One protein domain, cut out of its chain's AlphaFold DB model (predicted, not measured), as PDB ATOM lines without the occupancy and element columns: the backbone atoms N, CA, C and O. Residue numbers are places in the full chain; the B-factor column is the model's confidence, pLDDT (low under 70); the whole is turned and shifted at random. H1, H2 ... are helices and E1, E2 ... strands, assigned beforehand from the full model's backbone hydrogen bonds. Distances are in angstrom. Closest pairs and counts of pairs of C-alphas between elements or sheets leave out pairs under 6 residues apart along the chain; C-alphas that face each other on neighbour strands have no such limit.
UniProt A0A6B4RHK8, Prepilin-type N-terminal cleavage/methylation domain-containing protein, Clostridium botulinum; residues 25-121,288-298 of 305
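This is residues 25 to 121 and 288 to 298 of the 305 residues of the protein "Prepilin-type N-terminal cleavage/methylation domain-containing protein" of Clostridium botulinum (UniProt A0A6B4RHK8). One very long helix, H1, sticks out as an arm with residues 25 to 53, and its later part, residues 57 to 74, packs slantwise on one face of a strongly twisted sheet. The sheet is a meander, E1 E2 E3 E4 E5 in that order, each strand the antiparallel neighbour of the one before; E6 packs on H1 and pairs with no named strand. The printed part has 108 residues, with H1 first and then six strands, class mixed, in two layers: H1 on one face of the sheet. It is extended, with a radius of gyration of the C-alphas of 24.0 A and spans of 85 by 23 by 21 A, the arm making the length.

H1 is residues 25 to 74, 73.2 A long, from C-alpha 25 at (211.033, 312.433, 279.781). E1 is residues 77 to 80, E2 83 to 86, E3 89 to 93, E4 100 to 107, 22.6 A, and E5 111 to 119, 26.4 A. E6, residues 292 to 298, 17.4 A, ends at C-alpha 298, (247.563, 264.616, 249.469).

H1 is on the sheet at a height of 12.9 A, over E5 and only just over E2, on which 3 of its C-alphas fall; on the local plane it stands at 38 degrees to E5. Its closest C-alphas to E6 are Lys 58 and Gln 293, 5.5 A. In H1, 45 of 46 O i to N i+4 pairs are within hydrogen-bond range. Hairpins are E1 and E2 (N 78 and O 85, 2.9 A), E2 and E3 (N 91 and O 84, 2.7 A), E3 and E4 (N 92 and O 102, 2.9 A), and E4 and E5 (N 103 and O 115, 2.9 A). E5 and E6 are near each other.

The C-alphas of Ile 25 and Gly 81 are the two farthest apart, 84.8 A. Residues 122 to 287 are not printed; C-alphas 121 and 288 are 35.1 A apart across the cut. No link printed whole is long. Residues 74, 76, 80 and 121 have pLDDT under 70.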
ATOM      1  N   ILE A  25     210.988 312.496 281.244       87.31
ATOM      2  CA  ILE A  25     211.033 312.433 279.781       87.31
ATOM      3  C   ILE A  25     212.428 312.069 279.254       87.31
ATOM      4  O   ILE A  25     212.530 311.257 278.338       87.31
ATOM      5  N   GLU A  26     213.503 312.585 279.859       86.38
ATOM      6  CA  GLU A  26     214.882 312.218 279.499       86.38
ATOM      7  C   GLU A  26     215.147 310.736 279.776       86.38
ATOM      8  O   GLU A  26     215.774 310.064 278.960       86.38
ATOM      9  N   ILE A  27     214.612 310.208 280.883       89.50
ATOM     10  CA  ILE A  27     214.713 308.783 281.224       89.50
ATOM     11  C   ILE A  27     213.975 307.932 280.181       89.50
ATOM     12  O   ILE A  27     214.544 306.972 279.668       89.50
ATOM     13  N   ILE A  28     212.740 308.294 279.817       89.50
ATOM     14  CA  ILE A  28     211.950 307.548 278.821       89.50
ATOM     15  C   ILE A  28     212.642 307.553 277.452       89.50
ATOM     16  O   ILE A  28     212.744 306.505 276.811       89.50
ATOM     17  N   ILE A  29     213.155 308.706 277.015       88.81
ATOM     18  CA  ILE A  29     213.880 308.823 275.743       88.81
ATOM     19  C   ILE A  29     215.169 307.991 275.785       88.81
ATOM     20  O   ILE A  29     215.428 307.235 274.849       88.81
ATOM     21  N   ALA A  30     215.941 308.054 276.875       90.38
ATOM     22  CA  ALA A  30     217.162 307.266 277.032       90.38
ATOM     23  C   ALA A  30     216.889 305.754 277.005       90.38
ATOM     24  O   ALA A  30     217.582 305.027 276.295       90.38
ATOM     25  N   PHE A  31     215.851 305.276 277.702       89.50
ATOM     26  CA  PHE A  31     215.462 303.862 277.669       89.50
ATOM     27  C   PHE A  31     214.963 303.422 276.292       89.50
ATOM     28  O   PHE A  31     215.267 302.312 275.863       89.50
ATOM     29  N   THR A  32     214.248 304.291 275.577       90.38
ATOM     30  CA  THR A  32     213.772 303.998 274.216       90.38
ATOM     31  C   THR A  32     214.946 303.860 273.247       90.38
ATOM     32  O   THR A  32     215.032 302.879 272.510       90.38
ATOM     33  N   LEU A  33     215.899 304.798 273.289       88.12
ATOM     34  CA  LEU A  33     217.118 304.741 272.476       88.12
ATOM     35  C   LEU A  33     217.984 303.527 272.836       88.12
ATOM     36  O   LEU A  33     218.484 302.839 271.947       88.12
ATOM     37  N   PHE A  34     218.104 303.217 274.128       88.75
ATOM     38  CA  PHE A  34     218.822 302.040 274.610       88.75
ATOM     39  C   PHE A  34     218.174 300.730 274.141       88.75
ATOM     40  O   PHE A  34     218.882 299.823 273.707       88.75
ATOM     41  N   ALA A  35     216.842 300.631 274.167       86.25
ATOM     42  CA  ALA A  35     216.115 299.454 273.693       86.25
ATOM     43  C   ALA A  35     216.321 299.220 272.186       86.25
ATOM     44  O   ALA A  35     216.593 298.092 271.770       86.25
ATOM     45  N   ILE A  36     216.266 300.287 271.380       88.31
ATOM     46  CA  ILE A  36     216.538 300.224 269.934       88.31
ATOM     47  C   ILE A  36     217.991 299.790 269.681       88.31
ATOM     48  O   ILE A  36     218.237 298.908 268.856       88.31
ATOM     49  N   MET A  37     218.954 300.354 270.418       85.75
ATOM     50  CA  MET A  37     220.368 299.974 270.308       85.75
ATOM     51  C   MET A  37     220.623 298.518 270.701       85.75
ATOM     52  O   MET A  37     221.383 297.825 270.021       85.75
ATOM     53  N   MET A  38     219.993 298.036 271.776       86.50
ATOM     54  CA  MET A  38     220.231 296.679 272.260       86.50
ATOM     55  C   MET A  38     219.810 295.614 271.253       86.50
ATOM     56  O   MET A  38     220.532 294.631 271.096       86.50
ATOM     57  N   GLY A  39     218.728 295.829 270.499       78.69
ATOM     58  CA  GLY A  39     218.334 294.916 269.419       78.69
ATOM     59  C   GLY A  39     219.451 294.680 268.392       78.69
ATOM     60  O   GLY A  39     219.719 293.539 268.017       78.69
ATOM     61  N   GLY A  40     220.163 295.742 267.998       79.38
ATOM     62  CA  GLY A  40     221.297 295.646 267.073       79.38
ATOM     63  C   GLY A  40     222.506 294.920 267.670       79.38
ATOM     64  O   GLY A  40     223.110 294.074 267.009       79.38
ATOM     65  N   ILE A  41     222.829 295.194 268.937       84.06
ATOM     66  CA  ILE A  41     223.963 294.569 269.639       84.06
ATOM     67  C   ILE A  41     223.741 293.059 269.799       84.06
ATOM     68  O   ILE A  41     224.654 292.281 269.522       84.06
ATOM     69  N   TYR A  42     222.532 292.625 270.169       85.56
ATOM     70  CA  TYR A  42     222.215 291.196 270.274       85.56
ATOM     71  C   TYR A  42     222.386 290.462 268.941       85.56
ATOM     72  O   TYR A  42     222.950 289.366 268.917       85.56
ATOM     73  N   GLY A  43     221.967 291.073 267.829       81.81
ATOM     74  CA  GLY A  43     222.170 290.503 266.495       81.81
ATOM     75  C   GLY A  43     223.650 290.301 266.159       81.81
ATOM     76  O   GLY A  43     224.034 289.234 265.676       81.81
ATOM     77  N   ILE A  44     224.493 291.288 266.480       86.19
ATOM     78  CA  ILE A  44     225.947 291.207 266.271       86.19
ATOM     79  C   ILE A  44     226.559 290.094 267.129       86.19
ATOM     80  O   ILE A  44     227.334 289.288 266.616       86.19
ATOM     81  N   VAL A  45     226.188 290.008 268.409       88.12
ATOM     82  CA  VAL A  45     226.711 288.986 269.330       88.12
ATOM     83  C   VAL A  45     226.322 287.579 268.874       88.12
ATOM     84  O   VAL A  45     227.185 286.707 268.784       88.12
ATOM     85  N   ILE A  46     225.051 287.351 268.529       87.50
ATOM     86  CA  ILE A  46     224.580 286.044 268.044       87.50
ATOM     87  C   ILE A  46     225.291 285.666 266.741       87.50
ATOM     88  O   ILE A  46     225.736 284.527 266.589       87.50
ATOM     89  N   SER A  47     225.442 286.618 265.818       85.81
ATOM     90  CA  SER A  47     226.170 286.401 264.565       85.81
ATOM     91  C   SER A  47     227.626 286.006 264.822       85.81
ATOM     92  O   SER A  47     228.085 284.983 264.311       85.81
ATOM     93  N   ALA A  48     228.330 286.738 265.691       84.88
ATOM     94  CA  ALA A  48     229.708 286.431 266.065       84.88
ATOM     95  C   ALA A  48     229.837 285.038 266.708       84.88
ATOM     96  O   ALA A  48     230.727 284.270 266.346       84.88
ATOM     97  N   MET A  49     228.918 284.668 267.606       87.38
ATOM     98  CA  MET A  49     228.894 283.328 268.202       87.38
ATOM     99  C   MET A  49     228.674 282.231 267.152       87.38
ATOM    100  O   MET A  49     229.332 281.192 267.209       87.38
ATOM    101  N   ASN A  50     227.779 282.451 266.189       87.00
ATOM    102  CA  ASN A  50     227.509 281.487 265.121       87.00
ATOM    103  C   ASN A  50     228.709 281.328 264.178       87.00
ATOM    104  O   ASN A  50     229.050 280.200 263.820       87.00
ATOM    105  N   ILE A  51     229.378 282.429 263.824       86.94
ATOM    106  CA  ILE A  51     230.608 282.413 263.019       86.94
ATOM    107  C   ILE A  51     231.711 281.649 263.752       86.94
ATOM    108  O   ILE A  51     232.339 280.778 263.157       86.94
ATOM    109  N   ASN A  52     231.905 281.916 265.046       88.12
ATOM    110  CA  ASN A  52     232.928 281.235 265.838       88.12
ATOM    111  C   ASN A  52     232.662 279.730 265.938       88.12
ATOM    112  O   ASN A  52     233.571 278.941 265.701       88.12
ATOM    113  N   LYS A  53     231.413 279.322 266.194       87.56
ATOM    114  CA  LYS A  53     231.031 277.900 266.211       87.56
ATOM    115  C   LYS A  53     231.245 277.226 264.855       87.56
ATOM    116  O   LYS A  53     231.753 276.111 264.796       87.56
ATOM    117  N   ALA A  54     230.880 277.892 263.759       85.69
ATOM    118  CA  ALA A  54     231.124 277.371 262.415       85.69
ATOM    119  C   ALA A  54     232.631 277.266 262.109       85.69
ATOM    120  O   ALA A  54     233.067 276.312 261.465       85.69
ATOM    121  N   GLY A  55     233.428 278.222 262.591       86.94
ATOM    122  CA  GLY A  55     234.886 278.192 262.503       86.94
ATOM    123  C   GLY A  55     235.493 277.021 263.274       86.94
ATOM    124  O   GLY A  55     236.314 276.294 262.722       86.94
ATOM    125  N   GLU A  56     235.042 276.793 264.507       89.75
ATOM    126  CA  GLU A  56     235.482 275.682 265.359       89.75
ATOM    127  C   GLU A  56     235.214 274.320 264.703       89.75
ATOM    128  O   GLU A  56     236.109 273.477 264.628       89.75
ATOM    129  N   VAL A  57     234.014 274.130 264.141       89.69
ATOM    130  CA  VAL A  57     233.635 272.921 263.387       89.69
ATOM    131  C   VAL A  57     234.601 272.658 262.229       89.69
ATOM    132  O   VAL A  57     235.102 271.543 262.079       89.69
ATOM    133  N   LYS A  58     234.917 273.687 261.436       91.12
ATOM    134  CA  LYS A  58     235.844 273.563 260.301       91.12
ATOM    135  C   LYS A  58     237.278 273.282 260.740       91.12
ATOM    136  O   LYS A  58     237.944 272.458 260.121       91.12
ATOM    137  N   GLN A  59     237.753 273.938 261.799       92.69
ATOM    138  CA  GLN A  59     239.098 273.708 262.334       92.69
ATOM    139  C   GLN A  59     239.249 272.283 262.865       92.69
ATOM    140  O   GLN A  59     240.231 271.611 262.555       92.69
ATOM    141  N   LYS A  60     238.247 271.789 263.600       93.75
ATOM    142  CA  LYS A  60     238.237 270.413 264.098       93.75
ATOM    143  C   LYS A  60     238.189 269.395 262.955       93.75
ATOM    144  O   LYS A  60     238.944 268.428 262.972       93.75
ATOM    145  N   ALA A  61     237.364 269.637 261.933       93.19
ATOM    146  CA  ALA A  61     237.326 268.798 260.735       93.19
ATOM    147  C   ALA A  61     238.677 268.780 259.995       93.19
ATOM    148  O   ALA A  61     239.140 267.716 259.592       93.19
ATOM    149  N   ALA A  62     239.341 269.931 259.866       93.38
ATOM    150  CA  ALA A  62     240.671 270.014 259.264       93.38
ATOM    151  C   ALA A  62     241.729 269.242 260.068       93.38
ATOM    152  O   ALA A  62     242.542 268.540 259.469       93.38
ATOM    153  N   LEU A  63     241.683 269.311 261.404       95.62
ATOM    154  CA  LEU A  63     242.580 268.551 262.279       95.62
ATOM    155  C   LEU A  63     242.417 267.036 262.081       95.62
ATOM    156  O   LEU A  63     243.412 266.335 261.922       95.62
ATOM    157  N   TYR A  64     241.181 266.530 262.011       95.00
ATOM    158  CA  TYR A  64     240.947 265.116 261.693       95.00
ATOM    159  C   TYR A  64     241.463 264.740 260.301       95.00
ATOM    160  O   TYR A  64     242.043 263.670 260.125       95.00
ATOM    161  N   GLY A  65     241.285 265.620 259.311       93.19
ATOM    162  CA  GLY A  65     241.843 265.426 257.973       93.19
ATOM    163  C   GLY A  65     243.367 265.282 257.993       93.19
ATOM    164  O   GLY A  65     243.900 264.373 257.361       93.19
ATOM    165  N   GLN A  66     244.059 266.136 258.755       92.31
ATOM    166  CA  GLN A  66     245.513 266.066 258.948       92.31
ATOM    167  C   GLN A  66     245.945 264.765 259.625       92.31
ATOM    168  O   GLN A  66     246.833 264.092 259.109       92.31
ATOM    169  N   GLN A  67     245.275 264.372 260.711       92.50
ATOM    170  CA  GLN A  67     245.558 263.115 261.408       92.50
ATOM    171  C   GLN A  67     245.415 261.907 260.478       92.50
ATOM    172  O   GLN A  67     246.275 261.039 260.470       92.50
ATOM    173  N   ILE A  68     244.382 261.875 259.629       92.62
ATOM    174  CA  ILE A  68     244.209 260.800 258.640       92.62
ATOM    175  C   ILE A  68     245.368 260.769 257.637       92.62
ATOM    176  O   ILE A  68     245.835 259.691 257.276       92.62
ATOM    177  N   PHE A  69     245.850 261.923 257.171       89.44
ATOM    178  CA  PHE A  69     247.004 261.955 256.271       89.44
ATOM    179  C   PHE A  69     248.282 261.449 256.944       89.44
ATOM    180  O   PHE A  69     249.044 260.715 256.315       89.44
ATOM    181  N   GLU A  70     248.507 261.797 258.209       84.38
ATOM    182  CA  GLU A  70     249.635 261.290 258.996       84.38
ATOM    183  C   GLU A  70     249.521 259.780 259.246       84.38
ATOM    184  O   GLU A  70     250.485 259.053 258.995       84.38
ATOM    185  N   ASP A  71     248.330 259.305 259.625       86.56
ATOM    186  CA  ASP A  71     248.003 257.890 259.822       86.56
ATOM    187  C   ASP A  71     248.271 257.068 258.554       86.56
ATOM    188  O   ASP A  71     248.776 255.951 258.649       86.56
ATOM    189  N   ILE A  72     247.940 257.595 257.368       85.31
ATOM    190  CA  ILE A  72     248.193 256.901 256.095       85.31
ATOM    191  C   ILE A  72     249.675 256.968 255.716       85.31
ATOM    192  O   ILE A  72     250.227 255.986 255.228       85.31
ATOM    193  N   LYS A  73     250.337 258.106 255.949       78.81
ATOM    194  CA  LYS A  73     251.755 258.303 255.613       78.81
ATOM    195  C   LYS A  73     252.695 257.435 256.459       78.81
ATOM    196  O   LYS A  73     253.732 257.014 255.956       78.81
ATOM    197  N   GLY A  74     252.382 257.240 257.740       69.38
ATOM    198  CA  GLY A  74     253.203 256.471 258.687       69.38
ATOM    199  C   GLY A  74     252.641 255.094 259.043       69.38
ATOM    200  O   GLY A  74     253.248 254.381 259.837       69.38
ATOM    201  N   GLY A  75     251.473 254.740 258.511       71.12
ATOM    202  CA  GLY A  75     250.735 253.549 258.904       71.12
ATOM    203  C   GLY A  75     251.326 252.246 258.391       71.12
ATOM    204  O   GLY A  75     251.742 252.143 257.240       71.12
ATOM    205  N   ASN A  76     251.262 251.210 259.228       68.56
ATOM    206  CA  ASN A  76     251.497 249.844 258.776       68.56
ATOM    207  C   ASN A  76     250.332 249.378 257.900       68.56
ATOM    208  O   ASN A  76     249.167 249.519 258.276       68.56
ATOM    209  N   ILE A  77     250.670 248.792 256.753       75.62
ATOM    210  CA  ILE A  77     249.700 248.279 255.788       75.62
ATOM    211  C   ILE A  77     249.562 246.778 255.987       75.62
ATOM    212  O   ILE A  77     250.538 246.034 255.882       75.62
ATOM    213  N   ILE A  78     248.342 246.342 256.284       75.19
ATOM    214  CA  ILE A  78     248.000 244.930 256.437       75.19
ATOM    215  C   ILE A  78     247.087 244.550 255.279       75.19
ATOM    216  O   ILE A  78     245.983 245.083 255.143       75.19
ATOM    217  N   ASN A  79     247.546 243.619 254.449       72.19
ATOM    218  CA  ASN A  79     246.772 243.120 253.322       72.19
ATOM    219  C   ASN A  79     245.803 242.031 253.770       72.19
ATOM    220  O   ASN A  79     246.180 241.113 254.500       72.19
ATOM    221  N   SER A  80     244.574 242.093 253.265       63.84
ATOM    222  CA  SER A  80     243.570 241.045 253.437       63.84
ATOM    223  C   SER A  80     242.879 240.761 252.100       63.84
ATOM    224  O   SER A  80     241.690 241.025 251.925       63.84
ATOM    225  N   GLY A  81     243.630 240.211 251.142       72.12
ATOM    226  CA  GLY A  81     243.131 239.927 249.794       72.12
ATOM    227  C   GLY A  81     243.117 241.179 248.917       72.12
ATOM    228  O   GLY A  81     244.172 241.750 248.665       72.12
ATOM    229  N   ASP A  82     241.934 241.583 248.446       73.31
ATOM    230  CA  ASP A  82     241.743 242.786 247.613       73.31
ATOM    231  C   ASP A  82     241.549 244.079 248.428       73.31
ATOM    232  O   ASP A  82     241.497 245.170 247.856       73.31
ATOM    233  N   ASP A  83     241.460 243.950 249.753       80.81
ATOM    234  CA  ASP A  83     241.256 245.041 250.698       80.81
ATOM    235  C   ASP A  83     242.521 245.278 251.541       80.81
ATOM    236  O   ASP A  83     243.297 244.355 251.823       80.81
ATOM    237  N   TYR A  84     242.692 246.517 252.002       82.31
ATOM    238  CA  TYR A  84     243.835 246.933 252.816       82.31
ATOM    239  C   TYR A  84     243.384 247.551 254.129       82.31
ATOM    240  O   TYR A  84     242.417 248.308 254.165       82.31
ATOM    241  N   ASN A  85     244.120 247.292 255.205       83.19
ATOM    242  CA  ASN A  85     244.012 248.073 256.427       83.19
ATOM    243  C   ASN A  85     245.240 248.972 256.569       83.19
ATOM    244  O   ASN A  85     246.363 248.471 256.563       83.19
ATOM    245  N   ILE A  86     245.022 250.280 256.709       83.62
ATOM    246  CA  ILE A  86     246.083 251.246 257.016       83.62
ATOM    247  C   ILE A  86     245.676 251.978 258.287       83.62
ATOM    248  O   ILE A  86     244.666 252.684 258.297       83.62
ATOM    249  N   SER A  87     246.436 251.787 259.368       80.50
ATOM    250  CA  SER A  87     246.199 252.462 260.658       80.50
ATOM    251  C   SER A  87     244.747 252.347 261.157       80.50
ATOM    252  O   SER A  87     244.150 253.309 261.646       80.50
ATOM    253  N   GLY A  88     244.141 251.164 260.996       80.06
ATOM    254  CA  GLY A  88     242.767 250.890 261.421       80.06
ATOM    255  C   GLY A  88     241.681 251.304 260.420       80.06
ATOM    256  O   GLY A  88     240.507 251.049 260.679       80.06
ATOM    257  N   ILE A  89     242.035 251.891 259.272       87.00
ATOM    258  CA  ILE A  89     241.093 252.212 258.192       87.00
ATOM    259  C   ILE A  89     241.050 251.049 257.207       87.00
ATOM    260  O   ILE A  89     242.054 250.739 256.572       87.00
ATOM    261  N   ASN A  90     239.874 250.437 257.053       89.12
ATOM    262  CA  ASN A  90     239.642 249.404 256.047       89.12
ATOM    263  C   ASN A  90     239.311 250.052 254.700       89.12
ATOM    264  O   ASN A  90     238.254 250.668 254.542       89.12
ATOM    265  N   PHE A  91     240.208 249.887 253.741       90.31
ATOM    266  CA  PHE A  91     240.076 250.311 252.359       90.31
ATOM    267  C   PHE A  91     239.584 249.156 251.502       90.31
ATOM    268  O   PHE A  91     240.229 248.112 251.432       90.31
ATOM    269  N   LYS A  92     238.459 249.376 250.824       90.88
ATOM    270  CA  LYS A  92     237.886 248.418 249.883       90.88
ATOM    271  C   LYS A  92     238.220 248.793 248.458       90.88
ATOM    272  O   LYS A  92     238.084 249.963 248.091       90.88
ATOM    273  N   CYS A  93     238.600 247.812 247.652       88.19
ATOM    274  CA  CYS A  93     238.787 248.028 246.224       88.19
ATOM    275  C   CYS A  93     237.444 248.356 245.555       88.19
ATOM    276  O   CYS A  93     236.479 247.600 245.660       88.19
ATOM    277  N   VAL A  94     237.373 249.493 244.860       89.62
ATOM    278  CA  VAL A  94     236.164 249.928 244.136       89.62
ATOM    279  C   VAL A  94     236.369 249.985 242.623       89.62
ATOM    280  O   VAL A  94     235.444 250.346 241.896       89.62
ATOM    281  N   SER A  95     237.560 249.640 242.126       85.69
ATOM    282  CA  SER A  95     237.839 249.570 240.691       85.69
ATOM    283  C   SER A  95     238.289 248.176 240.258       85.69
ATOM    284  O   SER A  95     239.070 247.510 240.929       85.69
ATOM    285  N   SER A  96     237.833 247.737 239.084       78.50
ATOM    286  CA  SER A  96     238.145 246.409 238.530       78.50
ATOM    287  C   SER A  96     239.642 246.175 238.284       78.50
ATOM    288  O   SER A  96     240.100 245.039 238.275       78.50
ATOM    289  N   ASN A  97     240.406 247.251 238.103       79.44
ATOM    290  CA  ASN A  97     241.849 247.255 237.869       79.44
ATOM    291  C   ASN A  97     242.685 247.505 239.142       79.44
ATOM    292  O   ASN A  97     243.890 247.716 239.024       79.44
ATOM    293  N   LYS A  98     242.075 247.512 240.338       80.94
ATOM    294  CA  LYS A  98     242.760 247.735 241.629       80.94
ATOM    295  C   LYS A  98     243.552 249.046 241.714       80.94
ATOM    296  O   LYS A  98     244.601 249.122 242.345       80.94
ATOM    297  N   THR A  99     243.050 250.097 241.073       84.38
ATOM    298  CA  THR A  99     243.647 251.440 241.114       84.38
ATOM    299  C   THR A  99     242.902 252.389 242.034       84.38
ATOM    300  O   THR A  99     243.406 253.478 242.277       84.38
ATOM    301  N   LYS A 100     241.717 252.031 242.534       90.50
ATOM    302  CA  LYS A 100     240.932 252.899 243.408       90.50
ATOM    303  C   LYS A 100     240.393 252.139 244.608       90.50
ATOM    304  O   LYS A 100     239.758 251.096 244.451       90.50
ATOM    305  N   PHE A 101     240.590 252.721 245.784       91.38
ATOM    306  CA  PHE A 101     240.149 252.174 247.056       91.38
ATOM    307  C   PHE A 101     239.385 253.226 247.851       91.38
ATOM    308  O   PHE A 101     239.741 254.405 247.834       91.38
ATOM    309  N   GLU A 102     238.343 252.804 248.559       94.25
ATOM    310  CA  GLU A 102     237.569 253.676 249.442       94.25
ATOM    311  C   GLU A 102     237.557 253.125 250.866       94.25
ATOM    312  O   GLU A 102     237.266 251.951 251.092       94.25
ATOM    313  N   GLY A 103     237.869 253.991 251.825       93.31
ATOM    314  CA  GLY A 103     237.802 253.711 253.251       93.31
ATOM    315  C   GLY A 103     236.835 254.660 253.941       93.31
ATOM    316  O   GLY A 103     236.655 255.804 253.518       93.31
ATOM    317  N   ASN A 104     236.212 254.188 255.018       93.06
ATOM    318  CA  ASN A 104     235.427 255.036 255.909       93.06
ATOM    319  C   ASN A 104     235.948 254.878 257.337       93.06
ATOM    320  O   ASN A 104     236.291 253.767 257.747       93.06
ATOM    321  N   LYS A 105     236.012 255.983 258.080       91.81
ATOM    322  CA  LYS A 105     236.421 256.007 259.491       91.81
ATOM    323  C   LYS A 105     235.413 256.834 260.275       91.81
ATOM    324  O   LYS A 105     235.193 258.000 259.946       91.81
ATOM    325  N   ASP A 106     234.822 256.241 261.302       91.81
ATOM    326  CA  ASP A 106     234.063 257.003 262.287       91.81
ATOM    327  C   ASP A 106     235.044 257.765 263.180       91.81
ATOM    328  O   ASP A 106     236.071 257.233 263.606       91.81
ATOM    329  N   LEU A 107     234.745 259.039 263.413       89.94
ATOM    330  CA  LEU A 107     235.567 259.952 264.191       89.94
ATOM    331  C   LEU A 107     234.791 260.415 265.425       89.94
ATOM    332  O   LEU A 107     233.558 260.381 265.482       89.94
ATOM    333  N   ASP A 108     235.513 260.917 266.420       87.31
ATOM    334  CA  ASP A 108     234.888 261.374 267.653       87.31
ATOM    335  C   ASP A 108     233.933 262.549 267.426       87.31
ATOM    336  O   ASP A 108     234.104 263.384 266.531       87.31
ATOM    337  N   SER A 109     232.975 262.689 268.346       83.06
ATOM    338  CA  SER A 109     231.990 263.782 268.357       83.06
ATOM    339  C   SER A 109     231.028 263.778 267.158       83.06
ATOM    340  O   SER A 109     230.530 264.834 266.766       83.06
ATOM    341  N   GLY A 110     230.760 262.600 266.587       87.75
ATOM    342  CA  GLY A 110     229.790 262.421 265.503       87.75
ATOM    343  C   GLY A 110     230.294 262.871 264.133       87.75
ATOM    344  O   GLY A 110     229.475 263.169 263.269       87.75
ATOM    345  N   TYR A 111     231.610 262.961 263.943       93.62
ATOM    346  CA  TYR A 111     232.201 263.165 262.624       93.62
ATOM    347  C   TYR A 111     232.437 261.818 261.942       93.62
ATOM    348  O   TYR A 111     232.624 260.797 262.600       93.62
ATOM    349  N   SER A 112     232.483 261.816 260.618       94.88
ATOM    350  CA  SER A 112     232.927 260.658 259.843       94.88
ATOM    351  C   SER A 112     233.814 261.099 258.692       94.88
ATOM    352  O   SER A 112     233.705 262.221 258.193       94.88
ATOM    353  N   ALA A 113     234.722 260.222 258.286       95.50
ATOM    354  CA  ALA A 113     235.619 260.450 257.172       95.50
ATOM    355  C   ALA A 113     235.323 259.471 256.043       95.50
ATOM    356  O   ALA A 113     235.239 258.264 256.278       95.50
ATOM    357  N   LYS A 114     235.250 259.993 254.818       95.69
ATOM    358  CA  LYS A 114     235.399 259.209 253.593       95.69
ATOM    359  C   LYS A 114     236.796 259.462 253.038       95.69
ATOM    360  O   LYS A 114     237.169 260.613 252.820       95.69
ATOM    361  N   ILE A 115     237.548 258.397 252.795       95.50
ATOM    362  CA  ILE A 115     238.898 258.452 252.243       95.50
ATOM    363  C   ILE A 115     238.905 257.716 250.909       95.50
ATOM    364  O   ILE A 115     238.393 256.603 250.809       95.50
ATOM    365  N   ILE A 116     239.491 258.331 249.890       94.25
ATOM    366  CA  ILE A 116     239.648 257.756 248.556       94.25
ATOM    367  C   ILE A 116     241.140 257.706 248.242       94.25
ATOM    368  O   ILE A 116     241.792 258.748 248.239       94.25
ATOM    369  N   LEU A 117     241.655 256.510 247.966       90.31
ATOM    370  CA  LEU A 117     243.001 256.287 247.444       90.31
ATOM    371  C   LEU A 117     242.890 255.981 245.957       90.31
ATOM    372  O   LEU A 117     242.214 255.030 245.574       90.31
ATOM    373  N   GLU A 118     243.559 256.759 245.118       89.31
ATOM    374  CA  GLU A 118     243.595 256.540 243.677       89.31
ATOM    375  C   GLU A 118     245.037 256.484 243.186       89.31
ATOM    376  O   GLU A 118     245.809 257.427 243.355       89.31
ATOM    377  N   LYS A 119     245.405 255.353 242.591       83.50
ATOM    378  CA  LYS A 119     246.738 255.106 242.066       83.50
ATOM    379  C   LYS A 119     247.039 256.064 240.921       83.50
ATOM    380  O   LYS A 119     246.285 256.182 239.953       83.50
ATOM    381  N   VAL A 120     248.193 256.703 241.015       76.62
ATOM    382  CA  VAL A 120     248.699 257.650 240.030       76.62
ATOM    383  C   VAL A 120     249.477 256.870 238.968       76.62
ATOM    384  O   VAL A 120     250.671 256.626 239.086       76.62
ATOM    385  N   ASN A 121     248.775 256.438 237.917       66.69
ATOM    386  CA  ASN A 121     249.323 255.528 236.899       66.69
ATOM    387  C   ASN A 121     250.364 256.161 235.955       66.69
ATOM    388  O   ASN A 121     250.987 255.446 235.176       66.69
ATOM    389  N   SER A 288     227.964 265.383 261.907       87.38
ATOM    390  CA  SER A 288     226.848 264.511 262.316       87.38
ATOM    391  C   SER A 288     225.581 264.635 261.462       87.38
ATOM    392  O   SER A 288     224.703 263.777 261.538       87.38
ATOM    393  N   LYS A 289     225.463 265.689 260.647       88.44
ATOM    394  CA  LYS A 289     224.350 265.910 259.714       88.44
ATOM    395  C   LYS A 289     224.694 265.461 258.290       88.44
ATOM    396  O   LYS A 289     223.859 265.593 257.400       88.44
ATOM    397  N   GLY A 290     225.906 264.953 258.069       88.06
ATOM    398  CA  GLY A 290     226.409 264.517 256.770       88.06
ATOM    399  C   GLY A 290     226.978 265.640 255.899       88.06
ATOM    400  O   GLY A 290     227.342 265.370 254.753       88.06
ATOM    401  N   ASN A 291     227.083 266.877 256.400       92.56
ATOM    402  CA  ASN A 291     227.648 267.978 255.619       92.56
ATOM    403  C   ASN A 291     229.169 267.885 255.607       92.56
ATOM    404  O   ASN A 291     229.788 267.726 256.659       92.56
ATOM    405  N   ILE A 292     229.774 268.053 254.432       93.88
ATOM    406  CA  ILE A 292     231.229 268.105 254.292       93.88
ATOM    407  C   ILE A 292     231.731 269.420 254.894       93.88
ATOM    408  O   ILE A 292     231.380 270.504 254.429       93.88
ATOM    409  N   GLN A 293     232.558 269.314 255.930       94.50
ATOM    410  CA  GLN A 293     233.180 270.453 256.610       94.50
ATOM    411  C   GLN A 293     234.645 270.641 256.200       94.50
ATOM    412  O   GLN A 293     235.194 271.730 256.371       94.50
ATOM    413  N   PHE A 294     235.264 269.602 255.635       95.06
ATOM    414  CA  PHE A 294     236.627 269.638 255.118       95.06
ATOM    415  C   PHE A 294     236.796 268.660 253.953       95.06
ATOM    416  O   PHE A 294     236.323 267.526 254.022       95.06
ATOM    417  N   THR A 295     237.531 269.096 252.931       94.88
ATOM    418  CA  THR A 295     238.069 268.241 251.869       94.88
ATOM    419  C   THR A 295     239.559 268.521 251.762       94.88
ATOM    420  O   THR A 295     239.964 269.664 251.547       94.88
ATOM    421  N   GLY A 296     240.369 267.484 251.937       89.12
ATOM    422  CA  GLY A 296     241.817 267.549 251.804       89.12
ATOM    423  C   GLY A 296     242.302 266.663 250.670       89.12
ATOM    424  O   GLY A 296     241.693 265.630 250.385       89.12
ATOM    425  N   HIS A 297     243.437 267.038 250.084       89.12
ATOM    426  CA  HIS A 297     244.127 266.248 249.073       89.12
ATOM    427  C   HIS A 297     245.604 266.111 249.434       89.12
ATOM    428  O   HIS A 297     246.248 267.098 249.794       89.12
ATOM    429  N   ALA A 298     246.143 264.903 249.305       82.81
ATOM    430  CA  ALA A 298     247.563 264.616 249.469       82.81
ATOM    431  C   ALA A 298     248.018 263.585 248.431       82.81
ATOM    432  O   ALA A 298     247.199 262.905 247.818       82.81
TER     433      ALA A 298